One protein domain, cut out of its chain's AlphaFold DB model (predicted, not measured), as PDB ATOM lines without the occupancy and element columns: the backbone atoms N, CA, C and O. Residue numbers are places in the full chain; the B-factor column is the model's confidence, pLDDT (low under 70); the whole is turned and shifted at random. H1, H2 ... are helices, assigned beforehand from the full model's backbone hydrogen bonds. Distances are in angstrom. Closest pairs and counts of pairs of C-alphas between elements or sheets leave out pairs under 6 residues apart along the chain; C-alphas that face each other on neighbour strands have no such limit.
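AT A GLANCE: This is residues 22 to 82 of the 192 residues of an uncharacterized protein of Variovorax guangxiensis (UniProt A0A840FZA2). Four helices follow one another end to end as an open, angular frame round an empty middle, with a corner at each tight link and no helix clearly touching another. H1 makes one end of the frame and H3 and H4 make the other, with H2 spanning between them; residues 22 to 33 of H1 stick out free. The printed part has 61 residues with four named helices in the order H1, H2, H3, H4 and no named strand, and its class is all helix. It is loose, with a radius of gyration of the C-alphas of 15.2 A, and the C-alphas span 33 by 29 by 26 A along their three main axes.

HOW THE PARTS SIT: H1, residues 22 to 36, and H2, residues 39 to 54, are close but not clearly touching. Their closest C-alphas, those of Trp 34 and Arg 42, are 7.9 A apart. The two helices run opposite ways at a steep tilt of 58 degrees. H3, residues 57 to 69, is apart from H2, but only just, with a closest distance of 8.1 A between their C-alphas. H3 and H4, residues 72 to 80, are close but not clearly touching, and their closest C-alphas, those of Tyr 67 and Lys 75, are 7.6 A apart. They run opposite ways at a steep tilt of 69 degrees, only just short of about perpendicular. H1 is apart from H3 and from H4, and H2 is apart from H4. Every O i to N i+4 pair is within hydrogen-bond range in H1, H3 and H4, and 11 of 12 are in H2.

IN THESE COORDINATES: H1 begins at C-alpha 22 at (142.754, 208.425, 143.946) and measures 21.0 A from first to last C-alpha. H2 begins at C-alpha 39 at (152.876, 222.957, 166.550), measures 23.1 A and, with 16 residues, is the longest helix. H3 measures 18.4 A from C-alpha 57 to C-alpha 69. H4, nine residues, ends at C-alpha 80 at (175.717, 208.293, 154.448).

THE WHOLE: The C-alphas of Gln 24 and Arg 81, the two farthest apart, are 37.9 A from each other. The first and last printed C-alphas, those of Asp 22 and Ala 82, are 34.7 A apart. The printed part has no cut, and the links H1 to H2, H2 to H3 and H3 to H4 are tight, with 2 residues in each. Residues 46 to 51 of H2 and residues 61 to 66 of H3 stand free too. The mean pLDDT of the printed part is 85.1; residues 72 to 82 are under 70, and the mean of H4 is 67.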
ATOM      1  N   ASP A  22     141.366 208.510 143.473       94.38
ATOM      2  CA  ASP A  22     142.754 208.425 143.946       94.38
ATOM      3  C   ASP A  22     143.349 209.791 144.305       94.38
ATOM      4  O   ASP A  22     143.999 209.927 145.346       94.38
ATOM      5  N   ASP A  23     143.085 210.831 143.508       92.06
ATOM      6  CA  ASP A  23     143.507 212.199 143.832       92.06
ATOM      7  C   ASP A  23     142.809 212.716 145.099       92.06
ATOM      8  O   ASP A  23     143.446 213.334 145.956       92.06
ATOM      9  N   GLN A  24     141.504 212.449 145.237       93.81
ATOM     10  CA  GLN A  24     140.715 212.803 146.418       93.81
ATOM     11  C   GLN A  24     141.247 212.094 147.674       93.81
ATOM     12  O   GLN A  24     141.461 212.745 148.699       93.81
ATOM     13  N   SER A  25     141.528 210.789 147.580       94.94
ATOM     14  CA  SER A  25     142.131 209.980 148.647       94.94
ATOM     15  C   SER A  25     143.523 210.498 149.033       94.94
ATOM     16  O   SER A  25     143.784 210.804 150.198       94.94
ATOM     17  N   THR A  26     144.394 210.720 148.045       94.69
ATOM     18  CA  THR A  26     145.756 211.246 148.233       94.69
ATOM     19  C   THR A  26     145.755 212.628 148.891       94.69
ATOM     20  O   THR A  26     146.594 212.918 149.750       94.69
ATOM     21  N   LEU A  27     144.814 213.500 148.515       92.50
ATOM     22  CA  LEU A  27     144.634 214.813 149.131       92.50
ATOM     23  C   LEU A  27     144.141 214.688 150.577       92.50
ATOM     24  O   LEU A  27     144.656 215.392 151.448       92.50
ATOM     25  N   HIS A  28     143.186 213.795 150.843       93.44
ATOM     26  CA  HIS A  28     142.634 213.586 152.180       93.44
ATOM     27  C   HIS A  28     143.691 213.042 153.151       93.44
ATOM     28  O   HIS A  28     143.880 213.632 154.215       93.44
ATOM     29  N   SER A  29     144.453 212.016 152.761       95.00
ATOM     30  CA  SER A  29     145.556 211.461 153.562       95.00
ATOM     31  C   SER A  29     146.589 212.529 153.925       95.00
ATOM     32  O   SER A  29     146.835 212.774 155.106       95.00
ATOM     33  N   ARG A  30     147.074 213.295 152.935       93.31
ATOM     34  CA  ARG A  30     148.020 214.406 153.166       93.31
ATOM     35  C   ARG A  30     147.445 215.510 154.059       93.31
ATOM     36  O   ARG A  30     148.185 216.142 154.812       93.31
ATOM     37  N   MET A  31     146.136 215.758 153.992       89.44
ATOM     38  CA  MET A  31     145.455 216.711 154.871       89.44
ATOM     39  C   MET A  31     145.381 216.202 156.318       89.44
ATOM     40  O   MET A  31     145.623 216.988 157.235       89.44
ATOM     41  N   ILE A  32     145.108 214.909 156.528       94.44
ATOM     42  CA  ILE A  32     145.124 214.262 157.850       94.44
ATOM     43  C   ILE A  32     146.540 214.299 158.439       94.44
ATOM     44  O   ILE A  32     146.710 214.765 159.565       94.44
ATOM     45  N   GLU A  33     147.562 213.907 157.671       93.75
ATOM     46  CA  GLU A  33     148.974 213.995 158.074       93.75
ATOM     47  C   GLU A  33     149.329 215.413 158.553       93.75
ATOM     48  O   GLU A  33     149.820 215.608 159.666       93.75
ATOM     49  N   TRP A  34     149.034 216.436 157.744       87.88
ATOM     50  CA  TRP A  34     149.357 217.832 158.063       87.88
ATOM     51  C   TRP A  34     148.539 218.409 159.226       87.88
ATOM     52  O   TRP A  34     149.005 219.349 159.881       87.88
ATOM     53  N   ALA A  35     147.348 217.868 159.499       89.69
ATOM     54  CA  ALA A  35     146.557 218.199 160.681       89.69
ATOM     55  C   ALA A  35     147.123 217.542 161.953       89.69
ATOM     56  O   ALA A  35     147.164 218.190 163.000       89.69
ATOM     57  N   ALA A  36     147.614 216.302 161.850       94.88
ATOM     58  CA  ALA A  36     148.224 215.551 162.947       94.88
ATOM     59  C   ALA A  36     149.596 216.102 163.386       94.88
ATOM     60  O   ALA A  36     149.987 215.922 164.540       94.88
ATOM     61  N   LEU A  37     150.326 216.808 162.508       94.25
ATOM     62  CA  LEU A  37     151.610 217.425 162.864       94.25
ATOM     63  C   LEU A  37     151.488 218.387 164.067       94.25
ATOM     64  O   LEU A  37     150.639 219.287 164.119       94.25
ATOM     65  N   SER A  38     152.426 218.279 165.006       94.69
ATOM     66  CA  SER A  38     152.521 219.142 166.187       94.69
ATOM     67  C   SER A  38     152.794 220.610 165.826       94.69
ATOM     68  O   SER A  38     153.229 220.936 164.718       94.69
ATOM     69  N   ASN A  39     152.584 221.533 166.772       90.12
ATOM     70  CA  ASN A  39     152.876 222.957 166.550       90.12
ATOM     71  C   ASN A  39     154.359 223.205 166.195       90.12
ATOM     72  O   ASN A  39     154.641 224.054 165.348       90.12
ATOM     73  N   GLN A  40     155.285 222.436 166.782       92.81
ATOM     74  CA  GLN A  40     156.720 222.494 166.481       92.81
ATOM     75  C   GLN A  40     157.035 221.919 165.094       92.81
ATOM     76  O   GLN A  40     157.734 222.563 164.314       92.81
ATOM     77  N   GLN A  41     156.460 220.766 164.733       92.50
ATOM     78  CA  GLN A  41     156.618 220.184 163.394       92.50
ATOM     79  C   GLN A  41     156.055 221.119 162.313       92.50
ATOM     80  O   GLN A  41     156.715 221.374 161.308       92.50
ATOM     81  N   ARG A  42     154.888 221.739 162.550       93.25
ATOM     82  CA  ARG A  42     154.326 222.784 161.676       93.25
ATOM     83  C   ARG A  42     155.166 224.065 161.646       93.25
ATOM     84  O   ARG A  42     155.060 224.808 160.676       93.25
ATOM     85  N   ALA A  43     155.987 224.365 162.653       91.88
ATOM     86  CA  ALA A  43     156.956 225.463 162.583       91.88
ATOM     87  C   ALA A  43     158.159 225.087 161.702       91.88
ATOM     88  O   ALA A  43     158.462 225.813 160.757       91.88
ATOM     89  N   GLN A  44     158.766 223.919 161.928       92.69
ATOM     90  CA  GLN A  44     159.877 223.405 161.120       92.69
ATOM     91  C   GLN A  44     159.489 223.247 159.640       92.69
ATOM     92  O   GLN A  44     160.186 223.746 158.764       92.69
ATOM     93  N   ALA A  45     158.320 222.671 159.343       91.38
ATOM     94  CA  ALA A  45     157.820 222.532 157.974       91.38
ATOM     95  C   ALA A  45     157.653 223.884 157.247       91.38
ATOM     96  O   ALA A  45     157.852 223.958 156.035       91.38
ATOM     97  N   ARG A  46     157.337 224.972 157.969       91.56
ATOM     98  CA  ARG A  46     157.273 226.331 157.395       91.56
ATOM     99  C   ARG A  46     158.659 226.898 157.083       91.56
ATOM    100  O   ARG A  46     158.776 227.606 156.088       91.56
ATOM    101  N   LEU A  47     159.676 226.587 157.893       93.38
ATOM    102  CA  LEU A  47     161.070 226.967 157.627       93.38
ATOM    103  C   LEU A  47     161.595 226.227 156.391       93.38
ATOM    104  O   LEU A  47     161.932 226.877 155.404       93.38
ATOM    105  N   ASN A  48     161.500 224.892 156.381       90.38
ATOM    106  CA  ASN A  48     161.875 224.054 155.238       90.38
ATOM    107  C   ASN A  48     161.170 224.515 153.944       90.38
ATOM    108  O   ASN A  48     161.790 224.635 152.889       90.38
ATOM    109  N   PHE A  49     159.868 224.825 154.008       89.94
ATOM    110  CA  PHE A  49     159.127 225.346 152.853       89.94
ATOM    111  C   PHE A  49     159.603 226.739 152.414       89.94
ATOM    112  O   PHE A  49     159.620 227.016 151.216       89.94
ATOM    113  N   ALA A  50     159.984 227.625 153.337       90.25
ATOM    114  CA  ALA A  50     160.507 228.949 153.003       90.25
ATOM    115  C   ALA A  50     161.891 228.877 152.332       90.25
ATOM    116  O   ALA A  50     162.157 229.649 151.410       90.25
ATOM    117  N   GLU A  51     162.738 227.934 152.747       89.25
ATOM    118  CA  GLU A  51     164.024 227.624 152.112       89.25
ATOM    119  C   GLU A  51     163.818 227.061 150.702       89.25
ATOM    120  O   GLU A  51     164.269 227.660 149.726       89.25
ATOM    121  N   VAL A  52     163.039 225.982 150.560       87.25
ATOM    122  CA  VAL A  52     162.738 225.370 149.254       87.25
ATOM    123  C   VAL A  52     162.050 226.368 148.314       87.25
ATOM    124  O   VAL A  52     162.359 226.403 147.124       87.25
ATOM    125  N   LYS A  53     161.166 227.241 148.817       88.12
ATOM    126  CA  LYS A  53     160.505 228.275 148.005       88.12
ATOM    127  C   LYS A  53     161.470 229.342 147.459       88.12
ATOM    128  O   LYS A  53     161.135 229.955 146.446       88.12
ATOM    129  N   ARG A  54     162.629 229.583 148.086       87.81
ATOM    130  CA  ARG A  54     163.636 230.529 147.561       87.81
ATOM    131  C   ARG A  54     164.330 230.020 146.300       87.81
ATOM    132  O   ARG A  54     164.747 230.838 145.490       87.81
ATOM    133  N   ILE A  55     164.426 228.704 146.123       87.00
ATOM    134  CA  ILE A  55     164.997 228.106 144.914       87.00
ATOM    135  C   ILE A  55     163.990 228.297 143.758       87.00
ATOM    136  O   ILE A  55     162.800 227.972 143.937       87.00
ATOM    137  N   PRO A  56     164.404 228.812 142.581       90.25
ATOM    138  CA  PRO A  56     163.504 228.984 141.443       90.25
ATOM    139  C   PRO A  56     162.910 227.644 140.987       90.25
ATOM    140  O   PRO A  56     163.397 226.563 141.330       90.25
ATOM    141  N   ALA A  57     161.781 227.707 140.278       84.75
ATOM    142  CA  ALA A  57     160.982 226.519 139.974       84.75
ATOM    143  C   ALA A  57     161.765 225.483 139.156       84.75
ATOM    144  O   ALA A  57     161.678 224.293 139.446       84.75
ATOM    145  N   ASP A  58     162.551 225.939 138.189       84.00
ATOM    146  CA  ASP A  58     163.223 225.082 137.216       84.00
ATOM    147  C   ASP A  58     164.506 224.463 137.782       84.00
ATOM    148  O   ASP A  58     164.713 223.266 137.621       84.00
ATOM    149  N   GLU A  59     165.269 225.192 138.607       86.44
ATOM    150  CA  GLU A  59     166.313 224.578 139.443       86.44
ATOM    151  C   GLU A  59     165.758 223.464 140.340       86.44
ATOM    152  O   GLU A  59     166.438 222.466 140.567       86.44
ATOM    153  N   ARG A  60     164.536 223.617 140.876       87.88
ATOM    154  CA  ARG A  60     163.906 222.568 141.694       87.88
ATOM    155  C   ARG A  60     163.454 221.362 140.883       87.88
ATOM    156  O   ARG A  60     163.500 220.268 141.434       87.88
ATOM    157  N   LYS A  61     163.059 221.538 139.616       85.44
ATOM    158  CA  LYS A  61     162.833 220.415 138.690       85.44
ATOM    159  C   LYS A  61     164.148 219.690 138.437       85.44
ATOM    160  O   LYS A  61     164.262 218.539 138.824       85.44
ATOM    161  N   VAL A  62     165.175 220.397 137.959       87.31
ATOM    162  CA  VAL A  62     166.485 219.814 137.618       87.31
ATOM    163  C   VAL A  62     167.121 219.097 138.813       87.31
ATOM    164  O   VAL A  62     167.602 217.978 138.674       87.31
ATOM    165  N   LYS A  63     167.069 219.677 140.021       84.44
ATOM    166  CA  LYS A  63     167.582 219.031 141.248       84.44
ATOM    167  C   LYS A  63     166.753 217.812 141.681       84.44
ATOM    168  O   LYS A  63     167.293 216.922 142.332       84.44
ATOM    169  N   TRP A  64     165.468 217.743 141.327       86.19
ATOM    170  CA  TRP A  64     164.610 216.580 141.585       86.19
ATOM    171  C   TRP A  64     164.744 215.499 140.503       86.19
ATOM    172  O   TRP A  64     164.766 214.320 140.835       86.19
ATOM    173  N   GLU A  65     164.920 215.883 139.241       87.62
ATOM    174  CA  GLU A  65     165.200 215.003 138.101       87.62
ATOM    175  C   GLU A  65     166.574 214.341 138.247       87.62
ATOM    176  O   GLU A  65     166.677 213.123 138.136       87.62
ATOM    177  N   GLN A  66     167.606 215.105 138.626       86.75
ATOM    178  CA  GLN A  66     168.912 214.556 139.011       86.75
ATOM    179  C   GLN A  66     168.787 213.593 140.197       86.75
ATOM    180  O   GLN A  66     169.394 212.530 140.173       86.75
ATOM    181  N   TYR A  67     167.967 213.909 141.209       79.69
ATOM    182  CA  TYR A  67     167.722 212.982 142.319       79.69
ATOM    183  C   TYR A  67     166.938 211.730 141.893       79.69
ATOM    184  O   TYR A  67     167.186 210.658 142.433       79.69
ATOM    185  N   GLN A  68     166.016 211.821 140.931       84.19
ATOM    186  CA  GLN A  68     165.336 210.647 140.374       84.19
ATOM    187  C   GLN A  68     166.319 209.753 139.612       84.19
ATOM    188  O   GLN A  68     166.380 208.562 139.908       84.19
ATOM    189  N   ALA A  69     167.120 210.336 138.715       81.19
ATOM    190  CA  ALA A  69     168.112 209.637 137.900       81.19
ATOM    191  C   ALA A  69     169.277 209.034 138.709       81.19
ATOM    192  O   ALA A  69     169.866 208.046 138.281       81.19
ATOM    193  N   LEU A  70     169.603 209.603 139.876       73.44
ATOM    194  CA  LEU A  70     170.618 209.074 140.788       73.44
ATOM    195  C   LEU A  70     170.216 207.675 141.289       73.44
ATOM    196  O   LEU A  70     169.111 207.510 141.807       73.44
ATOM    197  N   SER A  71     171.087 206.670 141.187       70.00
ATOM    198  CA  SER A  71     170.750 205.295 141.596       70.00
ATOM    199  C   SER A  71     170.447 205.178 143.099       70.00
ATOM    200  O   SER A  71     170.844 206.031 143.895       70.00
ATOM    201  N   GLU A  72     169.753 204.121 143.537       64.75
ATOM    202  CA  GLU A  72     169.470 203.928 144.972       64.75
ATOM    203  C   GLU A  72     170.747 203.754 145.809       64.75
ATOM    204  O   GLU A  72     170.821 204.247 146.937       64.75
ATOM    205  N   GLU A  73     171.795 203.151 145.238       62.91
ATOM    206  CA  GLU A  73     173.110 203.078 145.877       62.91
ATOM    207  C   GLU A  73     173.748 204.453 146.072       62.91
ATOM    208  O   GLU A  73     174.342 204.724 147.115       62.91
ATOM    209  N   GLU A  74     173.653 205.330 145.076       67.06
ATOM    210  CA  GLU A  74     174.196 206.682 145.159       67.06
ATOM    211  C   GLU A  74     173.348 207.575 146.066       67.06
ATOM    212  O   GLU A  74     173.913 208.341 146.842       67.06
ATOM    213  N   LYS A  75     172.014 207.433 146.061       68.94
ATOM    214  CA  LYS A  75     171.121 208.047 147.061       68.94
ATOM    215  C   LYS A  75     171.533 207.632 148.478       68.94
ATOM    216  O   LYS A  75     171.604 208.481 149.369       68.94
ATOM    217  N   ARG A  76     171.861 206.352 148.685       67.06
ATOM    218  CA  ARG A  76     172.360 205.822 149.960       67.06
ATOM    219  C   ARG A  76     173.736 206.387 150.323       67.06
ATOM    220  O   ARG A  76     173.873 206.944 151.407       67.06
ATOM    221  N   LYS A  77     174.710 206.358 149.408       69.88
ATOM    222  CA  LYS A  77     176.045 206.961 149.596       69.88
ATOM    223  C   LYS A  77     175.954 208.473 149.868       69.88
ATOM    224  O   LYS A  77     176.715 208.992 150.679       69.88
ATOM    225  N   LEU A  78     174.997 209.185 149.262       67.94
ATOM    226  CA  LEU A  78     174.714 210.601 149.527       67.94
ATOM    227  C   LEU A  78     174.117 210.816 150.929       67.94
ATOM    228  O   LEU A  78     174.476 211.784 151.596       67.94
ATOM    229  N   ALA A  79     173.238 209.923 151.392       62.75
ATOM    230  CA  ALA A  79     172.671 209.967 152.738       62.75
ATOM    231  C   ALA A  79     173.709 209.636 153.826       62.75
ATOM    232  O   ALA A  79     173.726 210.293 154.864       62.75
ATOM    233  N   GLU A  80     174.601 208.676 153.570       68.81
ATOM    234  CA  GLU A  80     175.717 208.293 154.448       68.81
ATOM    235  C   GLU A  80     176.815 209.379 154.490       68.81
ATOM    236  O   GLU A  80     177.405 209.628 155.538       68.81
ATOM    237  N   ARG A  81     177.040 210.092 153.376       62.03
ATOM    238  CA  ARG A  81     177.969 211.236 153.262       62.03
ATOM    239  C   ARG A  81     177.357 212.583 153.675       62.03
ATOM    240  O   ARG A  81     178.075 213.582 153.750       62.03
ATOM    241  N   ALA A  82     176.055 212.651 153.951       66.12
ATOM    242  CA  ALA A  82     175.426 213.867 154.453       66.12
ATOM    243  C   ALA A  82     175.892 214.127 155.899       66.12
ATOM    244  O   ALA A  82     175.679 213.268 156.758       66.12
TER     245      ALA A  82